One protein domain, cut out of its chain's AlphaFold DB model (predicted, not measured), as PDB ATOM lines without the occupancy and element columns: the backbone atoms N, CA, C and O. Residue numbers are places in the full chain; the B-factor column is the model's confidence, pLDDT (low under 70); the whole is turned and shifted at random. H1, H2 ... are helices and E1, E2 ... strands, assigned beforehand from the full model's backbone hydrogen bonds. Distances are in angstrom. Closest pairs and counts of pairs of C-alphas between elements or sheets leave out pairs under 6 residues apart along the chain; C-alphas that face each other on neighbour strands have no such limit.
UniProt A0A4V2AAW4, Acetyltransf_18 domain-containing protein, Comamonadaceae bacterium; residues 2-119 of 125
ATOM      1  N   ASP A   2     467.986 359.696 397.222       91.75
ATOM      2  CA  ASP A   2     468.628 359.974 395.906       91.75
ATOM      3  C   ASP A   2     468.281 358.959 394.803       91.75
ATOM      4  O   ASP A   2     467.761 359.331 393.757       91.75
ATOM      5  N   ALA A   3     468.437 357.662 395.079       92.56
ATOM      6  CA  ALA A   3     468.105 356.636 394.091       92.56
ATOM      7  C   ALA A   3     466.610 356.558 393.744       92.56
ATOM      8  O   ALA A   3     466.261 356.173 392.636       92.56
ATOM      9  N   GLN A   4     465.733 356.927 394.683       91.88
ATOM     10  CA  GLN A   4     464.291 357.007 394.428       91.88
ATOM     11  C   GLN A   4     463.968 358.224 393.562       91.88
ATOM     12  O   GLN A   4     463.155 358.116 392.659       91.88
ATOM     13  N   ALA A   5     464.630 359.355 393.812       93.19
ATOM     14  CA  ALA A   5     464.409 360.594 393.083       93.19
ATOM     15  C   ALA A   5     464.871 360.504 391.618       93.19
ATOM     16  O   ALA A   5     464.236 361.053 390.726       93.19
ATOM     17  N   LEU A   6     465.962 359.778 391.360       91.81
ATOM     18  CA  LEU A   6     466.563 359.678 390.025       91.81
ATOM     19  C   LEU A   6     466.224 358.396 389.271       91.81
ATOM     20  O   LEU A   6     466.456 358.329 388.072       91.81
ATOM     21  N   GLY A   7     465.753 357.355 389.958       93.50
ATOM     22  CA  GLY A   7     465.532 356.038 389.356       93.50
ATOM     23  C   GLY A   7     466.808 355.212 389.153       93.50
ATOM     24  O   GLY A   7     466.749 354.116 388.602       93.50
ATOM     25  N   PHE A   8     467.972 355.694 389.605       92.25
ATOM     26  CA  PHE A   8     469.240 354.960 389.569       92.25
ATOM     27  C   PHE A   8     470.148 355.333 390.745       92.25
ATOM     28  O   PHE A   8     469.964 356.349 391.410       92.25
ATOM     29  N   ARG A   9     471.154 354.500 391.027       93.31
ATOM     30  CA  ARG A   9     472.096 354.718 392.135       93.31
ATOM     31  C   ARG A   9     473.363 355.419 391.649       93.31
ATOM     32  O   ARG A   9     473.988 354.963 390.699       93.31
ATOM     33  N   ARG A  10     473.804 356.444 392.381       93.69
ATOM     34  CA  ARG A  10     475.079 357.155 392.153       93.69
ATOM     35  C   ARG A  10     475.908 357.362 393.436       93.69
ATOM     36  O   ARG A  10     476.339 358.474 393.736       93.69
ATOM     37  N   PRO A  11     476.166 356.304 394.229       92.75
ATOM     38  CA  PRO A  11     476.816 356.436 395.535       92.75
ATOM     39  C   PRO A  11     478.259 356.949 395.450       92.75
ATOM     40  O   PRO A  11     478.733 357.554 396.405       92.75
ATOM     41  N   GLY A  12     478.952 356.716 394.327       93.12
ATOM     42  CA  GLY A  12     480.294 357.252 394.081       93.12
ATOM     43  C   GLY A  12     480.302 358.780 394.073       93.12
ATOM     44  O   GLY A  12     481.045 359.376 394.845       93.12
ATOM     45  N   LEU A  13     479.396 359.392 393.300       90.56
ATOM     46  CA  LEU A  13     479.241 360.846 393.243       90.56
ATOM     47  C   LEU A  13     478.901 361.429 394.617       90.56
ATOM     48  O   LEU A  13     479.540 362.375 395.058       90.56
ATOM     49  N   LEU A  14     477.914 360.860 395.316       91.00
ATOM     50  CA  LEU A  14     477.515 361.377 396.630       91.00
ATOM     51  C   LEU A  14     478.659 361.303 397.647       91.00
ATOM     52  O   LEU A  14     478.829 362.227 398.438       91.00
ATOM     53  N   ARG A  15     479.453 360.224 397.615       91.81
ATOM     54  CA  ARG A  15     480.632 360.081 398.475       91.81
ATOM     55  C   ARG A  15     481.710 361.095 398.118       91.81
ATOM     56  O   ARG A  15     482.313 361.652 399.024       91.81
ATOM     57  N   GLU A  16     481.937 361.343 396.832       91.25
ATOM     58  CA  GLU A  16     482.888 362.361 396.388       91.25
ATOM     59  C   GLU A  16     482.451 363.758 396.838       91.25
ATOM     60  O   GLU A  16     483.243 364.475 397.440       91.25
ATOM     61  N   LEU A  17     481.185 364.127 396.615       88.25
ATOM     62  CA  LEU A  17     480.644 365.424 397.030       88.25
ATOM     63  C   LEU A  17     480.745 365.618 398.543       88.25
ATOM     64  O   LEU A  17     481.187 366.671 398.985       88.25
ATOM     65  N   ALA A  18     480.375 364.601 399.323       87.31
ATOM     66  CA  ALA A  18     480.437 364.636 400.781       87.31
ATOM     67  C   ALA A  18     481.864 364.556 401.347       87.31
ATOM     68  O   ALA A  18     482.080 364.932 402.492       87.31
ATOM     69  N   GLY A  19     482.820 364.031 400.578       88.56
ATOM     70  CA  GLY A  19     484.204 363.839 401.008       88.56
ATOM     71  C   GLY A  19     485.111 365.053 400.796       88.56
ATOM     72  O   GLY A  19     486.286 364.988 401.151       88.56
ATOM     73  N   ARG A  20     484.613 366.146 400.200       88.38
ATOM     74  CA  ARG A  20     485.394 367.382 400.031       88.38
ATOM     75  C   ARG A  20     485.563 368.075 401.384       88.38
ATOM     76  O   ARG A  20     484.628 368.094 402.175       88.38
ATOM     77  N   ALA A  21     486.738 368.659 401.625       82.50
ATOM     78  CA  ALA A  21     487.095 369.251 402.920       82.50
ATOM     79  C   ALA A  21     486.078 370.297 403.415       82.50
ATOM     80  O   ALA A  21     485.770 370.332 404.601       82.50
ATOM     81  N   ASP A  22     485.496 371.064 402.492       87.06
ATOM     82  CA  ASP A  22     484.507 372.105 402.788       87.06
ATOM     83  C   ASP A  22     483.079 371.690 402.401       87.06
ATOM     84  O   ASP A  22     482.256 372.531 402.031       87.06
ATOM     85  N   ALA A  23     482.791 370.386 402.397       93.12
ATOM     86  CA  ALA A  23     481.446 369.868 402.202       93.12
ATOM     87  C   ALA A  23     480.778 369.524 403.533       93.12
ATOM     88  O   ALA A  23     481.396 369.023 404.468       93.12
ATOM     89  N   SER A  24     479.475 369.763 403.609       93.62
ATOM     90  CA  SER A  24     478.639 369.400 404.745       93.62
ATOM     91  C   SER A  24     477.347 368.769 404.256       93.62
ATOM     92  O   SER A  24     476.663 369.305 403.381       93.62
ATOM     93  N   ILE A  25     477.006 367.615 404.831       95.00
ATOM     94  CA  ILE A  25     475.703 366.981 404.633       95.00
ATOM     95  C   ILE A  25     474.768 367.505 405.715       95.00
ATOM     96  O   ILE A  25     475.014 367.292 406.901       95.00
ATOM     97  N   VAL A  26     473.672 368.131 405.306       95.62
ATOM     98  CA  VAL A  26     472.643 368.638 406.215       95.62
ATOM     99  C   VAL A  26     471.403 367.764 406.085       95.62
ATOM    100  O   VAL A  26     471.009 367.359 404.989       95.62
ATOM    101  N   ARG A  27     470.809 367.417 407.223       96.50
ATOM    102  CA  ARG A  27     469.613 366.577 407.311       96.50
ATOM    103  C   ARG A  27     468.562 367.322 408.109       96.50
ATOM    104  O   ARG A  27     468.862 367.828 409.184       96.50
ATOM    105  N   GLY A  28     467.346 367.326 407.595       96.06
ATOM    106  CA  GLY A  28     466.174 367.875 408.257       96.06
ATOM    107  C   GLY A  28     465.004 366.898 408.162       96.06
ATOM    108  O   GLY A  28     465.102 365.861 407.492       96.06
ATOM    109  N   PRO A  29     463.881 367.191 408.826       96.62
ATOM    110  CA  PRO A  29     462.675 366.383 408.709       96.62
ATOM    111  C   PRO A  29     462.227 366.281 407.244       96.62
ATOM    112  O   PRO A  29     461.877 367.277 406.621       96.62
ATOM    113  N   GLY A  30     462.269 365.072 406.679       96.62
ATOM    114  CA  GLY A  30     461.838 364.817 405.301       96.62
ATOM    115  C   GLY A  30     462.770 365.338 404.201       96.62
ATOM    116  O   GLY A  30     462.413 365.211 403.034       96.62
ATOM    117  N   ALA A  31     463.951 365.871 404.536       97.81
ATOM    118  CA  ALA A  31     464.877 366.429 403.555       97.81
ATOM    119  C   ALA A  31     466.357 366.156 403.880       97.81
ATOM    120  O   ALA A  31     466.769 366.028 405.035       97.81
ATOM    121  N   VAL A  32     467.181 366.068 402.839       97.38
ATOM    122  CA  VAL A  32     468.639 365.934 402.933       97.38
ATOM    123  C   VAL A  32     469.307 366.736 401.828       97.38
ATOM    124  O   VAL A  32     468.823 366.774 400.698       97.38
ATOM    125  N   GLY A  33     470.436 367.352 402.149       96.88
ATOM    126  CA  GLY A  33     471.142 368.234 401.241       96.88
ATOM    127  C   GLY A  33     472.643 368.196 401.458       96.88
ATOM    128  O   GLY A  33     473.125 367.775 402.512       96.88
ATOM    129  N   VAL A  34     473.382 368.634 400.447       95.94
ATOM    130  CA  VAL A  34     474.827 368.850 400.543       95.94
ATOM    131  C   VAL A  34     475.117 370.306 400.240       95.94
ATOM    132  O   VAL A  34     474.615 370.843 399.256       95.94
ATOM    133  N   VAL A  35     475.933 370.937 401.072       95.50
ATOM    134  CA  VAL A  35     476.555 372.221 400.754       95.50
ATOM    135  C   VAL A  35     478.053 372.027 400.640       95.50
ATOM    136  O   VAL A  35     478.620 371.226 401.377       95.50
ATOM    137  N   ARG A  36     478.691 372.700 399.687       93.81
ATOM    138  CA  ARG A  36     480.137 372.600 399.466       93.81
ATOM    139  C   ARG A  36     480.731 373.931 399.040       93.81
ATOM    140  O   ARG A  36     480.079 374.675 398.306       93.81
ATOM    141  N   ALA A  37     481.980 374.201 399.409       92.44
ATOM    142  CA  ALA A  37     482.707 375.317 398.814       92.44
ATOM    143  C   ALA A  37     482.825 375.141 397.289       92.44
ATOM    144  O   ALA A  37     483.120 374.058 396.771       92.44
ATOM    145  N   GLY A  38     482.568 376.225 396.562       89.88
ATOM    146  CA  GLY A  38     482.870 376.356 395.142       89.88
ATOM    147  C   GLY A  38     483.893 377.465 394.924       89.88
ATOM    148  O   GLY A  38     484.253 378.188 395.847       89.88
ATOM    149  N   ARG A  39     484.357 377.626 393.682       89.06
ATOM    150  CA  ARG A  39     485.402 378.613 393.358       89.06
ATOM    151  C   ARG A  39     484.983 380.061 393.638       89.06
ATOM    152  O   ARG A  39     485.824 380.864 394.020       89.06
ATOM    153  N   ILE A  40     483.716 380.388 393.382       91.75
ATOM    154  CA  ILE A  40     483.177 381.756 393.484       91.75
ATOM    155  C   ILE A  40     482.017 381.882 394.477       91.75
ATOM    156  O   ILE A  40     481.694 382.988 394.879       91.75
ATOM    157  N   ALA A  41     481.378 380.764 394.831       94.81
ATOM    158  CA  ALA A  41     480.213 380.689 395.705       94.81
ATOM    159  C   ALA A  41     480.077 379.270 396.257       94.81
ATOM    160  O   ALA A  41     480.435 378.306 395.567       94.81
ATOM    161  N   HIS A  42     479.522 379.135 397.460       95.31
ATOM    162  CA  HIS A  42     479.163 377.825 397.996       95.31
ATOM    163  C   HIS A  42     477.988 377.258 397.203       95.31
ATOM    164  O   HIS A  42     477.026 377.960 396.906       95.31
ATOM    165  N   GLN A  43     478.086 375.986 396.843       95.38
ATOM    166  CA  GLN A  43     477.078 375.283 396.063       95.38
ATOM    167  C   GLN A  43     476.177 374.501 397.009       95.38
ATOM    168  O   GLN A  43     476.658 373.621 397.727       95.38
ATOM    169  N   ILE A  44     474.883 374.800 396.989       96.75
ATOM    170  CA  ILE A  44     473.845 374.015 397.654       96.75
ATOM    171  C   ILE A  44     473.292 373.034 396.623       96.75
ATOM    172  O   ILE A  44     472.667 373.433 395.645       96.75
ATOM    173  N   GLY A  45     473.550 371.743 396.819       95.00
ATOM    174  CA  GLY A  45     473.103 370.712 395.897       95.00
ATOM    175  C   GLY A  45     473.859 369.382 396.029       95.00
ATOM    176  O   GLY A  45     475.082 369.385 396.204       95.00
ATOM    177  N   PRO A  46     473.173 368.233 395.877       97.00
ATOM    178  CA  PRO A  46     471.732 368.126 395.645       97.00
ATOM    179  C   PRO A  46     470.936 368.422 396.925       97.00
ATOM    180  O   PRO A  46     471.450 368.212 398.022       97.00
ATOM    181  N   VAL A  47     469.688 368.874 396.781       98.06
ATOM    182  CA  VAL A  47     468.692 368.951 397.864       98.06
ATOM    183  C   VAL A  47     467.520 368.061 397.493       98.06
ATOM    184  O   VAL A  47     466.873 368.258 396.462       98.06
ATOM    185  N   LEU A  48     467.268 367.071 398.344       97.88
ATOM    186  CA  LEU A  48     466.193 366.108 398.192       97.88
ATOM    187  C   LEU A  48     465.197 366.275 399.331       97.88
ATOM    188  O   LEU A  48     465.605 366.260 400.490       97.88
ATOM    189  N   GLY A  49     463.915 366.383 399.007       97.19
ATOM    190  CA  GLY A  49     462.830 366.639 399.951       97.19
ATOM    191  C   GLY A  49     461.630 365.734 399.700       97.19
ATOM    192  O   GLY A  49     461.576 365.001 398.711       97.19
ATOM    193  N   ASN A  50     460.683 365.743 400.632       96.56
ATOM    194  CA  ASN A  50     459.359 365.159 400.420       96.56
ATOM    195  C   ASN A  50     458.392 366.175 399.796       96.56
ATOM    196  O   ASN A  50     457.448 365.774 399.122       96.56
ATOM    197  N   ASP A  51     458.631 367.463 400.048       96.00
ATOM    198  CA  ASP A  51     457.815 368.599 399.630       96.00
ATOM    199  C   ASP A  51     458.636 369.903 399.697       96.00
ATOM    200  O   ASP A  51     459.710 369.954 400.307       96.00
ATOM    201  N   ASP A  52     458.118 370.975 399.095       96.62
ATOM    202  CA  ASP A  52     458.791 372.281 399.061       96.62
ATOM    203  C   ASP A  52     459.042 372.862 400.461       96.62
ATOM    204  O   ASP A  52     460.069 373.500 400.680       96.62
ATOM    205  N   ALA A  53     458.155 372.620 401.431       97.56
ATOM    206  CA  ALA A  53     458.296 373.165 402.780       97.56
ATOM    207  C   ALA A  53     459.510 372.563 403.509       97.56
ATOM    208  O   ALA A  53     460.314 373.296 404.094       97.56
ATOM    209  N   SER A  54     459.676 371.241 403.431       97.94
ATOM    210  CA  SER A  54     460.830 370.522 403.977       97.94
ATOM    211  C   SER A  54     462.137 370.940 403.297       97.94
ATOM    212  O   SER A  54     463.147 371.147 403.975       97.94
ATOM    213  N   ALA A  55     462.118 371.143 401.976       98.19
ATOM    214  CA  ALA A  55     463.278 371.606 401.223       98.19
ATOM    215  C   ALA A  55     463.669 373.049 401.573       98.19
ATOM    216  O   ALA A  55     464.841 373.312 401.830       98.19
ATOM    217  N   VAL A  56     462.708 373.974 401.646       98.38
ATOM    218  CA  VAL A  56     462.946 375.376 402.032       98.38
ATOM    219  C   VAL A  56     463.508 375.472 403.448       98.38
ATOM    220  O   VAL A  56     464.470 376.207 403.676       98.38
ATOM    221  N   ALA A  57     462.947 374.713 404.395       98.12
ATOM    222  CA  ALA A  57     463.467 374.668 405.757       98.12
ATOM    223  C   ALA A  57     464.935 374.219 405.776       98.12
ATOM    224  O   ALA A  57     465.763 374.876 406.401       98.12
ATOM    225  N   LEU A  58     465.266 373.167 405.021       98.31
ATOM    226  CA  LEU A  58     466.635 372.680 404.919       98.31
ATOM    227  C   LEU A  58     467.575 373.699 404.259       98.31
ATOM    228  O   LEU A  58     468.675 373.915 404.756       98.31
ATOM    229  N   ILE A  59     467.161 374.334 403.158       98.12
ATOM    230  CA  ILE A  59     467.979 375.328 402.445       98.12
ATOM    231  C   ILE A  59     468.297 376.513 403.361       98.12
ATOM    232  O   ILE A  59     469.438 376.973 403.391       98.12
ATOM    233  N   ARG A  60     467.318 376.980 404.143       97.25
ATOM    234  CA  ARG A  60     467.535 378.030 405.145       97.25
ATOM    235  C   ARG A  60     468.587 377.613 406.173       97.25
ATOM    236  O   ARG A  60     469.498 378.391 406.445       97.25
ATOM    237  N   ASP A  61     468.489 376.399 406.705       96.19
ATOM    238  CA  ASP A  61     469.435 375.890 407.704       96.19
ATOM    239  C   ASP A  61     470.847 375.726 407.111       96.19
ATOM    240  O   ASP A  61     471.838 376.060 407.757       96.19
ATOM    241  N   MET A  62     470.947 375.284 405.852       95.56
ATOM    242  CA  MET A  62     472.210 375.191 405.109       95.56
ATOM    243  C   MET A  62     472.852 376.566 404.881       95.56
ATOM    244  O   MET A  62     474.072 376.687 404.947       95.56
ATOM    245  N   ALA A  63     472.045 377.595 404.616       95.00
ATOM    246  CA  ALA A  63     472.518 378.952 404.357       95.00
ATOM    247  C   ALA A  63     472.952 379.696 405.633       95.00
ATOM    248  O   ALA A  63     473.867 380.512 405.576       95.00
ATOM    249  N   ALA A  64     472.328 379.411 406.783       92.44
ATOM    250  CA  ALA A  64     472.507 380.176 408.020       92.44
ATOM    251  C   ALA A  64     473.958 380.241 408.538       92.44
ATOM    252  O   ALA A  64     474.325 381.199 409.215       92.44
ATOM    253  N   GLY A  65     474.783 379.233 408.235       82.69
ATOM    254  CA  GLY A  65     476.174 379.144 408.693       82.69
ATOM    255  C   GLY A  65     477.224 379.621 407.688       82.69
ATOM    256  O   GLY A  65     478.416 379.497 407.970       82.69
ATOM    257  N   ILE A  66     476.824 380.114 406.513       90.81
ATOM    258  CA  ILE A  66     477.751 380.376 405.410       90.81
ATOM    259  C   ILE A  66     477.941 381.873 405.217       90.81
ATOM    260  O   ILE A  66     477.016 382.603 404.869       90.81
ATOM    261  N   ALA A  67     479.181 382.318 405.390       87.06
ATOM    262  CA  ALA A  67     479.590 383.652 404.989       87.06
ATOM    263  C   ALA A  67     479.906 383.671 403.484       87.06
ATOM    264  O   ALA A  67     480.730 382.895 402.998       87.06
ATOM    265  N   GLY A  68     479.280 384.596 402.757       90.88
ATOM    266  CA  GLY A  68     479.562 384.845 401.345       90.88
ATOM    267  C   GLY A  68     478.510 384.291 400.379       90.88
ATOM    268  O   GLY A  68     477.431 383.870 400.795       90.88
ATOM    269  N   PRO A  69     478.796 384.339 399.068       94.81
ATOM    270  CA  PRO A  69     477.808 384.032 398.043       94.81
ATOM    271  C   PRO A  69     477.426 382.549 398.032       94.81
ATOM    272  O   PRO A  69     478.266 381.655 398.193       94.81
ATOM    273  N   LEU A  70     476.139 382.313 397.781       96.56
ATOM    274  CA  LEU A  70     475.520 381.004 397.626       96.56
ATOM    275  C   LEU A  70     475.035 380.835 396.187       96.56
ATOM    276  O   LEU A  70     474.578 381.784 395.555       96.56
ATOM    277  N   MET A  71     475.113 379.611 395.683       96.62
ATOM    278  CA  MET A  71     474.569 379.213 394.392       96.62
ATOM    279  C   MET A  71     473.765 377.930 394.566       96.62
ATOM    280  O   MET A  71     474.177 377.020 395.291       96.62
ATOM    281  N   ILE A  72     472.624 377.863 393.892       97.50
ATOM    282  CA  ILE A  72     471.710 376.728 393.934       97.50
ATOM    283  C   ILE A  72     471.055 376.578 392.561       97.50
ATOM    284  O   ILE A  72     470.513 377.539 392.017       97.50
ATOM    285  N   ASP A  73     471.123 375.375 391.996       96.88
ATOM    286  CA  ASP A  73     470.489 375.051 390.718       96.88
ATOM    287  C   ASP A  73     469.140 374.367 390.999       96.88
ATOM    288  O   ASP A  73     469.094 373.206 391.419       96.88
ATOM    289  N   VAL A  74     468.042 375.101 390.799       97.12
ATOM    290  CA  VAL A  74     466.668 374.684 391.133       97.12
ATOM    291  C   VAL A  74     465.907 374.303 389.858       97.12
ATOM    292  O   VAL A  74     465.926 375.089 388.912       97.12
ATOM    293  N   PRO A  75     465.238 373.133 389.799       96.00
ATOM    294  CA  PRO A  75     464.338 372.802 388.694       96.00
ATOM    295  C   PRO A  75     463.196 373.817 388.546       96.00
ATOM    296  O   PRO A  75     462.654 374.289 389.543       96.00
ATOM    297  N   ASP A  76     462.801 374.114 387.305       94.31
ATOM    298  CA  ASP A  76     461.799 375.151 387.007       94.31
ATOM    299  C   ASP A  76     460.413 374.872 387.620       94.31
ATOM    300  O   ASP A  76     459.641 375.802 387.815       94.31
ATOM    301  N   ASP A  77     460.099 373.616 387.958       94.38
ATOM    302  CA  ASP A  77     458.821 373.185 388.541       94.38
ATOM    303  C   ASP A  77     458.774 373.255 390.084       94.38
ATOM    304  O   ASP A  77     457.904 372.650 390.713       94.38
ATOM    305  N   ARG A  78     459.718 373.968 390.717       96.62
ATOM    306  CA  ARG A  78     459.824 374.132 392.182       96.62
ATOM    307  C   ARG A  78     459.470 375.550 392.617       96.62
ATOM    308  O   ARG A  78     460.301 376.274 393.173       96.62
ATOM    309  N   ASP A  79     458.221 375.938 392.377       95.12
ATOM    310  CA  ASP A  79     457.722 377.294 392.626       95.12
ATOM    311  C   ASP A  79     457.919 377.756 394.077       95.12
ATOM    312  O   ASP A  79     458.336 378.892 394.309       95.12
ATOM    313  N   GLY A  80     457.681 376.888 395.070       96.38
ATOM    314  CA  GLY A  80     457.834 377.246 396.481       96.38
ATOM    315  C   GLY A  80     459.286 377.540 396.857       96.38
ATOM    316  O   GLY A  80     459.568 378.493 397.588       96.38
ATOM    317  N   VAL A  81     460.226 376.772 396.302       97.81
ATOM    318  CA  VAL A  81     461.666 376.994 396.488       97.81
ATOM    319  C   VAL A  81     462.111 378.265 395.765       97.81
ATOM    320  O   VAL A  81     462.806 379.091 396.355       97.81
ATOM    321  N   ALA A  82     461.683 378.464 394.516       96.75
ATOM    322  CA  ALA A  82     462.019 379.652 393.735       96.75
ATOM    323  C   ALA A  82     461.493 380.945 394.386       96.75
ATOM    324  O   ALA A  82     462.221 381.941 394.466       96.75
ATOM    325  N   ALA A  83     460.261 380.924 394.905       97.44
ATOM    326  CA  ALA A  83     459.664 382.045 395.625       97.44
ATOM    327  C   ALA A  83     460.426 382.359 396.921       97.44
ATOM    328  O   ALA A  83     460.728 383.524 397.186       97.44
ATOM    329  N   PHE A  84     460.796 381.332 397.694       98.00
ATOM    330  CA  PHE A  84     461.621 381.500 398.889       98.00
ATOM    331  C   PHE A  84     462.978 382.139 398.566       98.00
ATOM    332  O   PHE A  84     463.355 383.121 399.203       98.00
ATOM    333  N   LEU A  85     463.693 381.623 397.562       97.75
ATOM    334  CA  LEU A  85     465.003 382.144 397.168       97.75
ATOM    335  C   LEU A  85     464.916 383.601 396.707       97.75
ATOM    336  O   LEU A  85     465.706 384.431 397.149       97.75
ATOM    337  N   THR A  86     463.918 383.925 395.883       97.19
ATOM    338  CA  THR A  86     463.673 385.305 395.434       97.19
ATOM    339  C   THR A  86     463.394 386.225 396.627       97.19
ATOM    340  O   THR A  86     463.984 387.296 396.733       97.19
ATOM    341  N   GLY A  87     462.555 385.788 397.574       97.44
ATOM    342  CA  GLY A  87     462.281 386.533 398.809       97.44
ATOM    343  C   GLY A  87     463.500 386.685 399.728       97.44
ATOM    344  O   GLY A  87     463.581 387.653 400.480       97.44
ATOM    345  N   ALA A  88     464.467 385.769 399.640       95.56
ATOM    346  CA  ALA A  88     465.750 385.828 400.335       95.56
ATOM    347  C   ALA A  88     466.824 386.644 399.582       95.56
ATOM    348  O   ALA A  88     467.966 386.707 400.036       95.56
ATOM    349  N   GLY A  89     466.480 387.268 398.448       96.12
ATOM    350  CA  GLY A  89     467.382 388.118 397.668       96.12
ATOM    351  C   GLY A  89     468.267 387.375 396.665       96.12
ATOM    352  O   GLY A  89     469.229 387.953 396.165       96.12
ATOM    353  N   PHE A  90     467.977 386.106 396.357       97.00
ATOM    354  CA  PHE A  90     468.653 385.413 395.259       97.00
ATOM    355  C   PHE A  90     468.182 385.954 393.909       97.00
ATOM    356  O   PHE A  90     466.996 386.198 393.691       97.00
ATOM    357  N   GLU A  91     469.117 386.024 392.965       96.50
ATOM    358  CA  GLU A  91     468.852 386.390 391.578       96.50
ATOM    359  C   GLU A  91     469.204 385.236 390.639       96.50
ATOM    360  O   GLU A  91     470.241 384.579 390.790       96.50
ATOM    361  N   ARG A  92     468.365 385.005 389.624       95.19
ATOM    362  CA  ARG A  92     468.615 383.975 388.611       95.19
ATOM    363  C   ARG A  92     469.813 384.366 387.745       95.19
ATOM    364  O   ARG A  92     469.755 385.341 387.009       95.19
ATOM    365  N   GLN A  93     470.867 383.556 387.792       94.69
ATOM    366  CA  GLN A  93     472.111 383.823 387.059       94.69
ATOM    367  C   GLN A  93     472.116 383.244 385.638       94.69
ATOM    368  O   GLN A  93     472.710 383.819 384.730       94.69
ATOM    369  N   ARG A  94     471.499 382.072 385.445       93.50
ATOM    370  CA  ARG A  94     471.464 381.331 384.174       93.50
ATOM    371  C   ARG A  94     470.377 380.258 384.199       93.50
ATOM    372  O   ARG A  94     469.904 379.892 385.272       93.50
ATOM    373  N   THR A  95     470.049 379.727 383.026       93.69
ATOM    374  CA  THR A  95     469.132 378.592 382.850       93.69
ATOM    375  C   THR A  95     469.854 377.455 382.136       93.69
ATOM    376  O   THR A  95     470.709 377.695 381.281       93.69
ATOM    377  N   PHE A  96     469.495 376.219 382.475       93.12
ATOM    378  CA  PHE A  96     469.986 375.012 381.820       93.12
ATOM    379  C   PHE A  96     468.828 374.153 381.336       93.12
ATOM    380  O   PHE A  96     467.840 373.983 382.045       93.12
ATOM    381  N   THR A  97     468.995 373.541 380.168       92.44
ATOM    382  CA  THR A  97     468.065 372.529 379.663       92.44
ATOM    383  C   THR A  97     468.608 371.147 379.992       92.44
ATOM    384  O   THR A  97     469.715 370.799 379.580       92.44
ATOM    385  N   ARG A  98     467.826 370.330 380.702       89.81
ATOM    386  CA  ARG A  98     468.172 368.922 380.919       89.81
ATOM    387  C   ARG A  98     468.029 368.158 379.603       89.81
ATOM    388  O   ARG A  98     466.953 368.133 379.013       89.81
ATOM    389  N   MET A  99     469.110 367.526 379.157       90.88
ATOM    390  CA  MET A  99     469.156 366.745 377.919       90.88
ATOM    391  C   MET A  99     469.536 365.298 378.219       90.88
ATOM    392  O   MET A  99     470.308 365.033 379.138       90.88
ATOM    393  N   ALA A 100     469.025 364.362 377.423       90.00
ATOM    394  CA  ALA A 100     469.393 362.956 377.503       90.00
ATOM    395  C   ALA A 100     469.537 362.362 376.101       90.00
ATOM    396  O   ALA A 100     468.684 362.571 375.240       90.00
ATOM    397  N   LEU A 101     470.614 361.605 375.895       91.94
ATOM    398  CA  LEU A 101     470.820 360.800 374.698       91.94
ATOM    399  C   LEU A 101     470.462 359.351 375.029       91.94
ATOM    400  O   LEU A 101     471.092 358.742 375.892       91.94
ATOM    401  N   LEU A 102     469.449 358.811 374.355       92.81
ATOM    402  CA  LEU A 102     468.978 357.441 374.556       92.81
ATOM    403  C   LEU A 102     469.400 356.567 373.377       92.81
ATOM    404  O   LEU A 102     469.209 356.946 372.220       92.81
ATOM    405  N   ALA A 103     469.939 355.383 373.664       92.81
ATOM    406  CA  ALA A 103     470.102 354.358 372.640       92.81
ATOM    407  C   ALA A 103     468.726 353.790 372.226       92.81
ATOM    408  O   ALA A 103     467.782 353.835 373.024       92.81
ATOM    409  N   PRO A 104     468.585 353.220 371.013       94.56
ATOM    410  CA  PRO A 104     467.344 352.569 370.599       94.56
ATOM    411  C   PRO A 104     466.865 351.538 371.631       94.56
ATOM    412  O   PRO A 104     467.623 350.665 372.048       94.56
ATOM    413  N   GLY A 105     465.606 351.657 372.055       91.75
ATOM    414  CA  GLY A 105     464.998 350.777 373.060       91.75
ATOM    415  C   GLY A 105     465.301 351.135 374.520       91.75
ATOM    416  O   GLY A 105     464.737 350.503 375.410       91.75
ATOM    417  N   GLN A 106     466.132 352.146 374.798       92.94
ATOM    418  CA  GLN A 106     466.296 352.670 376.154       92.94
ATOM    419  C   GLN A 106     465.231 353.712 376.491       92.94
ATOM    420  O   GLN A 106     464.817 354.514 375.655       92.94
ATOM    421  N   GLN A 107     464.832 353.721 377.758       90.62
ATOM    422  CA  GLN A 107     463.993 354.756 378.346       90.62
ATOM    423  C   GLN A 107     464.800 355.533 379.383       90.62
ATOM    424  O   GLN A 107     465.796 355.035 379.916       90.62
ATOM    425  N   LEU A 108     464.354 356.750 379.687       89.31
ATOM    426  CA  LEU A 108     464.888 357.487 380.823       89.31
ATOM    427  C   LEU A 108     464.683 356.687 382.117       89.31
ATOM    428  O   LEU A 108     463.646 356.031 382.264       89.31
ATOM    429  N   PRO A 109     465.629 356.767 383.069       88.75
ATOM    430  CA  PRO A 109     465.407 356.261 384.412       88.75
ATOM    431  C   PRO A 109     464.098 356.808 384.991       88.75
ATOM    432  O   PRO A 109     463.835 358.009 384.937       88.75
ATOM    433  N   GLN A 110     463.278 355.917 385.545       90.12
ATOM    434  CA  GLN A 110     462.033 356.296 386.203       90.12
ATOM    435  C   GLN A 110     462.311 356.558 387.680       90.12
ATOM    436  O   GLN A 110     462.484 355.629 388.470       90.12
ATOM    437  N   GLY A 111     462.405 357.837 388.029       91.44
ATOM    438  CA  GLY A 111     462.546 358.320 389.397       91.44
ATOM    439  C   GLY A 111     461.438 359.295 389.770       91.44
ATOM    440  O   GLY A 111     460.713 359.801 388.916       91.44
ATOM    441  N   ASP A 112     461.330 359.570 391.061       94.25
ATOM    442  CA  ASP A 112     460.422 360.561 391.623       94.25
ATOM    443  C   ASP A 112     461.088 361.947 391.627       94.25
ATOM    444  O   ASP A 112     461.628 362.406 392.641       94.25
ATOM    445  N   SER A 113     461.098 362.605 390.463       91.69
ATOM    446  CA  SER A 113     461.752 363.907 390.284       91.69
ATOM    447  C   SER A 113     461.144 365.014 391.145       91.69
ATOM    448  O   SER A 113     461.833 365.998 391.411       91.69
ATOM    449  N   ALA A 114     459.909 364.832 391.633       94.12
ATOM    450  CA  ALA A 114     459.253 365.750 392.565       94.12
ATOM    451  C   ALA A 114     460.046 365.933 393.867       94.12
ATOM    452  O   ALA A 114     459.933 366.959 394.528       94.12
ATOM    453  N   ARG A 115     460.905 364.964 394.202       96.19
ATOM    454  CA  ARG A 115     461.789 365.013 395.369       96.19
ATOM    455  C   ARG A 115     463.035 365.862 395.165       96.19
ATOM    456  O   ARG A 115     463.780 366.038 396.124       96.19
ATOM    457  N   ILE A 116     463.337 366.307 393.946       96.81
ATOM    458  CA  ILE A 116     464.559 367.057 393.633       96.81
ATOM    459  C   ILE A 116     464.236 368.548 393.685       96.81
ATOM    460  O   ILE A 116     463.565 369.071 392.800       96.81
ATOM    461  N   HIS A 117     464.753 369.232 394.707       98.06
ATOM    462  CA  HIS A 117     464.569 370.678 394.896       98.06
ATOM    463  C   HIS A 117     465.820 371.479 394.525       98.06
ATOM    464  O   HIS A 117     465.721 372.654 394.194       98.06
ATOM    465  N   ALA A 118     466.988 370.835 394.526       97.44
ATOM    466  CA  ALA A 118     468.181 371.337 393.856       97.44
ATOM    467  C   ALA A 118     469.017 370.176 393.315       97.44
ATOM    468  O   ALA A 118     469.136 369.128 393.961       97.44
ATOM    469  N   ILE A 119     469.609 370.356 392.138       95.31
ATOM    470  CA  ILE A 119     470.501 369.358 391.535       95.31
ATOM    471  C   ILE A 119     471.916 369.471 392.114       95.31
ATOM    472  O   ILE A 119     472.283 370.467 392.728       95.31
TER     473      ILE A 119
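This is residues 2 to 119 of the 125 residues of the protein "Acetyltransf_18 domain-containing protein" of Comamonadaceae bacterium (UniProt A0A4V2AAW4). What is the main picture? A strongly twisted sheet, made by the antiparallel strands E1, E2 and E3 with the short E4 and E5 beyond E3, has H3 packed on one face and H2 standing up from the other, while H4 packs on residues 52 to 56 of H3. A long loop, residues 88 to 115, swings away from this body, and its residues 101 to 107 stick out. What makes it up, and how large is it? The printed part has 118 residues with four named helices and five named strands, which follow each other along the chain as H1, H2, E1, E2, E3, H3, E4, H4 and E5; the class is mixed, helices and strands, and in the branched sheet E3 has three neighbours, E2 and E5 antiparallel to it and E4 parallel, while E1 and E2 are antiparallel neighbours. It is compact, with a radius of gyration of the C-alphas of 14.6 A, and spans 48 by 31 by 29 A.

Where do the first helices stand? H1, residues 2 to 6, only grazes the sheet; its Ala 5 and Ile 116 of E5, residues 116 to 118, have C-alphas 6.5 A apart. H2, residues 11 to 18, lies over E2, residues 31 to 36, at a height over the sheet of 10.3 A and stands up from it at 48 degrees; their closest C-alphas, of Ala 18 and Val 34, are 7.0 A apart. How do the strands pair? E1, residues 23 to 28, E2 and E3, residues 42 to 48, form a meander, each strand the antiparallel neighbour of the one before, in two hairpins: N 26 and O 33 are 2.9 A apart, N 45 and O 34 2.8 A, both within hydrogen-bond range. On the other side of E3 from E2 lie E4, residues 70 to 72, parallel with N 71 and O 42 at 2.8 A, and E5, antiparallel with N 47 and O 118 at 2.9 A. Where are the later helices? H3, residues 52 to 63, is on the opposite face from H2, its Ser 54 and Ala 31 of E2 having C-alphas 5.8 A apart; E3, H3 and E4 form a strand-helix-strand unit, two parallel neighbour strands with a helix between, its crossover right-handed. With residues 52 to 56 alone H3 touches H4, residues 79 to 87, the closest C-alphas being those of Asp 52 and Gly 80, 5.7 A; they run the same way at 35.5 degrees, only just a steep tilt. H4 only grazes the sheet, and in H1, H2, H3 and H4 every O i to N i+4 pair is within hydrogen-bond range.

Where do the first and last elements lie? H1 begins at C-alpha 2, (468.628, 359.974, 395.906), and E5 ends at C-alpha 118, (468.181, 371.337, 393.856). How long are the longer elements? E1 measures 16.5 A, E2 17.0 A, E3 17.5 A and H3 16.2 A from first to last C-alpha.

How far does it reach? The C-alphas of Ala 67 and Gly 105, the two farthest apart, are 48.1 A apart. Are there cuts, long links or weak places? The printed part has no cut, and the link from H4 to E5, 28 residues, is long. No printed residue has a pLDDT under 70, and the mean of the printed part is 94.1.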